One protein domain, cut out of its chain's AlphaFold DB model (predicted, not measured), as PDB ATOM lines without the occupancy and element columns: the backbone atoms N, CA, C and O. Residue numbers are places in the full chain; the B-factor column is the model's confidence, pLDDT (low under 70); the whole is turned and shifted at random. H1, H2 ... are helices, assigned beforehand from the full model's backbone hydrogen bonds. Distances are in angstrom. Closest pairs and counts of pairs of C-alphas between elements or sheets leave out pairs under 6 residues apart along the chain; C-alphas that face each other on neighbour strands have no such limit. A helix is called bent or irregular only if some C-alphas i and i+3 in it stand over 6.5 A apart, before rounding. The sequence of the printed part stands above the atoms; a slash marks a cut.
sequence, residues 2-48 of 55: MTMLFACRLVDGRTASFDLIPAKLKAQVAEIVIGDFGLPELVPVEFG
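This is residues 2 to 48 of the 55 residues of an uncharacterized protein of Ruminococcaceae bacterium D5 (UniProt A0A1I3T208). Two short helices, H1 and H2, cross as an X near their middles, and two stretches with no named element fill out the rest of a rounded body. One stretch, residues 12 to 22, loops from the end of H1 to the start of H2; the other, residues 36 to 48, folds back over H2. The printed part has 47 residues with two named helices, H1 then H2, and no named strand; the class is all helix, with 23 of the 47 residues in named elements. It is compact, with a radius of gyration of the C-alphas of 9.0 A, and spans 20 by 19 by 17 A.

Find C-alpha 2 at (137.066, 158.126, 167.896); from there H1, residues 2 to 11, runs 14.7 A to C-alpha 11 at (147.314, 160.840, 178.149). Go on to Ala 23, where H2, residues 23 to 35, begins; it runs 18.9 A and ends with C-alpha 35 at (146.235, 148.098, 177.456). H2 is irregular, but only just: C-alphas 24 and 27 are 6.9 A apart, and its line is a rough one.

Look at Ala 7 and Val 29, where H1 and H2 touch: their C-alphas, the closest of the two helices, are 5.4 A apart. The lines of H1 and H2 stand at a steep tilt of 60 degrees. They run the same way, with their centres 9.0 A apart. In H1 every O i to N i+4 pair is within hydrogen-bond range; in H2, 7 of 9 are.

The two C-alphas farthest apart are those of Met 2 and Val 45, at 22.4 A. The printed part has no cut. The link from H1 to H2, 11 residues, is long. In the B-factor column you will find a mean pLDDT of the printed part of 81.1, with residue 2 and residues 14 to 17 under 70.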
ATOM      1  N   MET A   2     137.181 156.968 166.976       66.81
ATOM      2  CA  MET A   2     137.066 158.126 167.896       66.81
ATOM      3  C   MET A   2     137.604 157.881 169.320       66.81
ATOM      4  O   MET A   2     138.108 158.802 169.954       66.81
ATOM      5  N   THR A   3     137.546 156.639 169.810       77.69
ATOM      6  CA  THR A   3     138.003 156.239 171.153       77.69
ATOM      7  C   THR A   3     139.504 156.469 171.369       77.69
ATOM      8  O   THR A   3     139.905 156.999 172.400       77.69
ATOM      9  N   MET A   4     140.321 156.153 170.356       80.94
ATOM     10  CA  MET A   4     141.777 156.338 170.381       80.94
ATOM     11  C   MET A   4     142.159 157.809 170.587       80.94
ATOM     12  O   MET A   4     143.069 158.118 171.343       80.94
ATOM     13  N   LEU A   5     141.424 158.738 169.961       81.38
ATOM     14  CA  LEU A   5     141.672 160.173 170.117       81.38
ATOM     15  C   LEU A   5     141.395 160.643 171.547       81.38
ATOM     16  O   LEU A   5     142.123 161.487 172.056       81.38
ATOM     17  N   PHE A   6     140.370 160.102 172.209       83.25
ATOM     18  CA  PHE A   6     140.103 160.420 173.612       83.25
ATOM     19  C   PHE A   6     141.164 159.839 174.546       83.25
ATOM     20  O   PHE A   6     141.601 160.560 175.438       83.25
ATOM     21  N   ALA A   7     141.625 158.608 174.299       83.00
ATOM     22  CA  ALA A   7     142.744 158.004 175.023       83.00
ATOM     23  C   ALA A   7     144.022 158.847 174.882       83.00
ATOM     24  O   ALA A   7     144.560 159.308 175.883       83.00
ATOM     25  N   CYS A   8     144.432 159.170 173.649       84.00
ATOM     26  CA  CYS A   8     145.578 160.043 173.391       84.00
ATOM     27  C   CYS A   8     145.442 161.399 174.092       84.00
ATOM     28  O   CYS A   8     146.396 161.860 174.698       84.00
ATOM     29  N   ARG A   9     144.270 162.049 174.042       83.81
ATOM     30  CA  ARG A   9     144.078 163.367 174.674       83.81
ATOM     31  C   ARG A   9     144.045 163.314 176.199       83.81
ATOM     32  O   ARG A   9     144.413 164.305 176.822       83.81
ATOM     33  N   LEU A  10     143.570 162.216 176.780       81.31
ATOM     34  CA  LEU A  10     143.627 161.978 178.220       81.31
ATOM     35  C   LEU A  10     145.086 161.816 178.668       81.31
ATOM     36  O   LEU A  10     145.496 162.460 179.625       81.31
ATOM     37  N   VAL A  11     145.874 161.044 177.914       81.94
ATOM     38  CA  VAL A  11     147.314 160.840 178.149       81.94
ATOM     39  C   VAL A  11     148.120 162.129 177.943       81.94
ATOM     40  O   VAL A  11     148.962 162.459 178.768       81.94
ATOM     41  N   ASP A  12     147.818 162.911 176.904       82.56
ATOM     42  CA  ASP A  12     148.439 164.222 176.642       82.56
ATOM     43  C   ASP A  12     148.027 165.312 177.658       82.56
ATOM     44  O   ASP A  12     148.467 166.458 177.550       82.56
ATOM     45  N   GLY A  13     147.105 165.026 178.589       74.50
ATOM     46  CA  GLY A  13     146.559 166.015 179.529       74.50
ATOM     47  C   GLY A  13     145.682 167.096 178.877       74.50
ATOM     48  O   GLY A  13     145.300 168.071 179.520       74.50
ATOM     49  N   ARG A  14     145.331 166.940 177.592       68.00
ATOM     50  CA  ARG A  14     144.428 167.840 176.851       68.00
ATOM     51  C   ARG A  14     142.957 167.613 177.195       68.00
ATOM     52  O   ARG A  14     142.148 168.522 177.012       68.00
ATOM     53  N   THR A  15     142.601 166.415 177.650       66.25
ATOM     54  CA  THR A  15     141.285 166.110 178.222       66.25
ATOM     55  C   THR A  15     141.423 166.102 179.737       66.25
ATOM     56  O   THR A  15     141.954 165.155 180.303       66.25
ATOM     57  N   ALA A  16     140.945 167.163 180.389       60.56
ATOM     58  CA  ALA A  16     141.173 167.398 181.815       60.56
ATOM     59  C   ALA A  16     140.477 166.392 182.753       60.56
ATOM     60  O   ALA A  16     140.792 166.346 183.940       60.56
ATOM     61  N   SER A  17     139.495 165.616 182.275       68.62
ATOM     62  CA  SER A  17     138.752 164.686 183.132       68.62
ATOM     63  C   SER A  17     138.128 163.541 182.345       68.62
ATOM     64  O   SER A  17     137.533 163.751 181.284       68.62
ATOM     65  N   PHE A  18     138.183 162.341 182.925       76.62
ATOM     66  CA  PHE A  18     137.521 161.142 182.406       76.62
ATOM     67  C   PHE A  18     135.990 161.308 182.295       76.62
ATOM     68  O   PHE A  18     135.339 160.610 181.523       76.62
ATOM     69  N   ASP A  19     135.406 162.273 183.013       77.31
ATOM     70  CA  ASP A  19     133.975 162.590 182.962       77.31
ATOM     71  C   ASP A  19     133.488 163.236 181.666       77.31
ATOM     72  O   ASP A  19     132.326 163.071 181.299       77.31
ATOM     73  N   LEU A  20     134.376 163.904 180.927       81.19
ATOM     74  CA  LEU A  20     134.036 164.486 179.624       81.19
ATOM     75  C   LEU A  20     133.883 163.420 178.530       81.19
ATOM     76  O   LEU A  20     133.420 163.715 177.427       81.19
ATOM     77  N   ILE A  21     134.280 162.180 178.818       81.56
ATOM     78  CA  ILE A  21     134.148 161.060 177.897       81.56
ATOM     79  C   ILE A  21     132.701 160.548 177.967       81.56
ATOM     80  O   ILE A  21     132.198 160.254 179.053       81.56
ATOM     81  N   PRO A  22     132.012 160.375 176.826       83.06
ATOM     82  CA  PRO A  22     130.676 159.792 176.814       83.06
ATOM     83  C   PRO A  22     130.670 158.408 177.473       83.06
ATOM     84  O   PRO A  22     131.534 157.584 177.178       83.06
ATOM     85  N   ALA A  23     129.668 158.107 178.302       82.75
ATOM     86  CA  ALA A  23     129.611 156.858 179.077       82.75
ATOM     87  C   ALA A  23     129.778 155.584 178.224       82.75
ATOM     88  O   ALA A  23     130.435 154.638 178.643       82.75
ATOM     89  N   LYS A  24     129.261 155.588 176.986       82.44
ATOM     90  CA  LYS A  24     129.405 154.470 176.033       82.44
ATOM     91  C   LYS A  24     130.848 154.231 175.564       82.44
ATOM     92  O   LYS A  24     131.161 153.140 175.106       82.44
ATOM     93  N   LEU A  25     131.701 155.253 175.632       83.75
ATOM     94  CA  LEU A  25     133.099 155.222 175.199       83.75
ATOM     95  C   LEU A  25     134.069 155.071 176.378       83.75
ATOM     96  O   LEU A  25     135.172 154.593 176.150       83.75
ATOM     97  N   LYS A  26     133.668 155.416 177.613       84.19
ATOM     98  CA  LYS A  26     134.513 155.330 178.823       84.19
ATOM     99  C   LYS A  26     135.173 153.956 178.986       84.19
ATOM    100  O   LYS A  26     136.380 153.896 179.179       84.19
ATOM    101  N   ALA A  27     134.416 152.872 178.806       86.00
ATOM    102  CA  ALA A  27     134.948 151.509 178.878       86.00
ATOM    103  C   ALA A  27     136.025 151.219 177.814       86.00
ATOM    104  O   ALA A  27     137.085 150.706 178.145       86.00
ATOM    105  N   GLN A  28     135.800 151.608 176.552       87.81
ATOM    106  CA  GLN A  28     136.803 151.392 175.502       87.81
ATOM    107  C   GLN A  28     138.014 152.325 175.653       87.81
ATOM    108  O   GLN A  28     139.128 151.942 175.315       87.81
ATOM    109  N   VAL A  29     137.821 153.560 176.138       86.75
ATOM    110  CA  VAL A  29     138.941 154.469 176.427       86.75
ATOM    111  C   VAL A  29     139.787 153.902 177.564       86.75
ATOM    112  O   VAL A  29     141.004 153.908 177.446       86.75
ATOM    113  N   ALA A  30     139.162 153.373 178.618       86.50
ATOM    114  CA  ALA A  30     139.859 152.708 179.713       86.50
ATOM    115  C   ALA A  30     140.696 151.523 179.222       86.50
ATOM    116  O   ALA A  30     141.883 151.459 179.524       86.50
ATOM    117  N   GLU A  31     140.110 150.641 178.409       87.25
ATOM    118  CA  GLU A  31     140.824 149.495 177.837       87.25
ATOM    119  C   GLU A  31     142.051 149.918 177.025       87.25
ATOM    120  O   GLU A  31     143.123 149.359 177.214       87.25
ATOM    121  N   ILE A  32     141.924 150.939 176.172       88.19
ATOM    122  CA  ILE A  32     143.045 151.442 175.364       88.19
ATOM    123  C   ILE A  32     144.102 152.105 176.259       88.19
ATOM    124  O   ILE A  32     145.296 151.891 176.087       88.19
ATOM    125  N   VAL A  33     143.698 152.917 177.236       85.31
ATOM    126  CA  VAL A  33     144.645 153.620 178.119       85.31
ATOM    127  C   VAL A  33     145.413 152.639 179.013       85.31
ATOM    128  O   VAL A  33     146.610 152.813 179.231       85.31
ATOM    129  N   ILE A  34     144.757 151.582 179.491       86.94
ATOM    130  CA  ILE A  34     145.389 150.544 180.311       86.94
ATOM    131  C   ILE A  34     146.205 149.579 179.440       86.94
ATOM    132  O   ILE A  34     147.326 149.238 179.798       86.94
ATOM    133  N   GLY A  35     145.657 149.139 178.307       87.38
ATOM    134  CA  GLY A  35     146.235 148.098 177.456       87.38
ATOM    135  C   GLY A  35     147.302 148.595 176.480       87.38
ATOM    136  O   GLY A  35     148.377 148.007 176.417       87.38
ATOM    137  N   ASP A  36     147.029 149.670 175.735       86.69
ATOM    138  CA  ASP A  36     147.970 150.224 174.748       86.69
ATOM    139  C   ASP A  36     148.956 151.212 175.382       86.69
ATOM    140  O   ASP A  36     150.146 151.184 175.069       86.69
ATOM    141  N   PHE A  37     148.477 152.099 176.262       82.50
ATOM    142  CA  PHE A  37     149.322 153.137 176.867       82.50
ATOM    143  C   PHE A  37     149.955 152.716 178.197       82.50
ATOM    144  O   PHE A  37     150.962 153.303 178.587       82.50
ATOM    145  N   GLY A  38     149.401 151.716 178.889       82.69
ATOM    146  CA  GLY A  38     149.940 151.235 180.162       82.69
ATOM    147  C   GLY A  38     149.840 152.239 181.314       82.69
ATOM    148  O   GLY A  38     150.623 152.137 182.254       82.69
ATOM    149  N   LEU A  39     148.912 153.203 181.251       83.56
ATOM    150  CA  LEU A  39     148.762 154.296 182.229       83.56
ATOM    151  C   LEU A  39     147.431 154.180 182.994       83.56
ATOM    152  O   LEU A  39     146.514 154.984 182.783       83.56
ATOM    153  N   PRO A  40     147.271 153.176 183.875       83.31
ATOM    154  CA  PRO A  40     146.027 152.973 184.607       83.31
ATOM    155  C   PRO A  40     145.706 154.123 185.574       83.31
ATOM    156  O   PRO A  40     144.533 154.302 185.901       83.31
ATOM    157  N   GLU A  41     146.679 154.947 185.991       83.44
ATOM    158  CA  GLU A  41     146.442 156.076 186.908       83.44
ATOM    159  C   GLU A  41     145.582 157.205 186.328       83.44
ATOM    160  O   GLU A  41     145.108 158.061 187.074       83.44
ATOM    161  N   LEU A  42     145.355 157.205 185.015       80.62
ATOM    162  CA  LEU A  42     144.497 158.176 184.330       80.62
ATOM    163  C   LEU A  42     143.045 157.695 184.196       80.62
ATOM    164  O   LEU A  42     142.188 158.434 183.706       80.62
ATOM    165  N   VAL A  43     142.765 156.456 184.600       83.94
ATOM    166  CA  VAL A  43     141.468 155.799 184.438       83.94
ATOM    167  C   VAL A  43     140.850 155.519 185.813       83.94
ATOM    168  O   VAL A  43     141.530 154.957 186.671       83.94
ATOM    169  N   PRO A  44     139.569 155.862 186.054       83.56
ATOM    170  CA  PRO A  44     138.900 155.585 187.324       83.56
ATOM    171  C   PRO A  44     138.894 154.095 187.667       83.56
ATOM    172  O   PRO A  44     138.760 153.247 186.781       83.56
ATOM    173  N   VAL A  45     138.942 153.786 188.966       82.94
ATOM    174  CA  VAL A  45     138.842 152.404 189.478       82.94
ATOM    175  C   VAL A  45     137.594 151.664 188.979       82.94
ATOM    176  O   VAL A  45     137.654 150.465 188.722       82.94
ATOM    177  N   GLU A  46     136.488 152.376 188.741       80.25
ATOM    178  CA  GLU A  46     135.243 151.814 188.190       80.25
ATOM    179  C   GLU A  46     135.400 151.229 186.776       80.25
ATOM    180  O   GLU A  46     134.620 150.369 186.371       80.25
ATOM    181  N   PHE A  47     136.410 151.673 186.026       81.50
ATOM    182  CA  PHE A  47     136.710 151.198 184.673       81.50
ATOM    183  C   PHE A  47     137.967 150.315 184.617       81.50
ATOM    184  O   PHE A  47     138.477 150.048 183.532       81.50
ATOM    185  N   GLY A  48     138.465 149.854 185.771       76.62
ATOM    186  CA  GLY A  48     139.638 148.979 185.869       76.62
ATOM    187  C   GLY A  48     140.982 149.708 185.950       76.62
ATOM    188  O   GLY A  48     142.022 149.057 185.883       76.62
TER     189      GLY A  48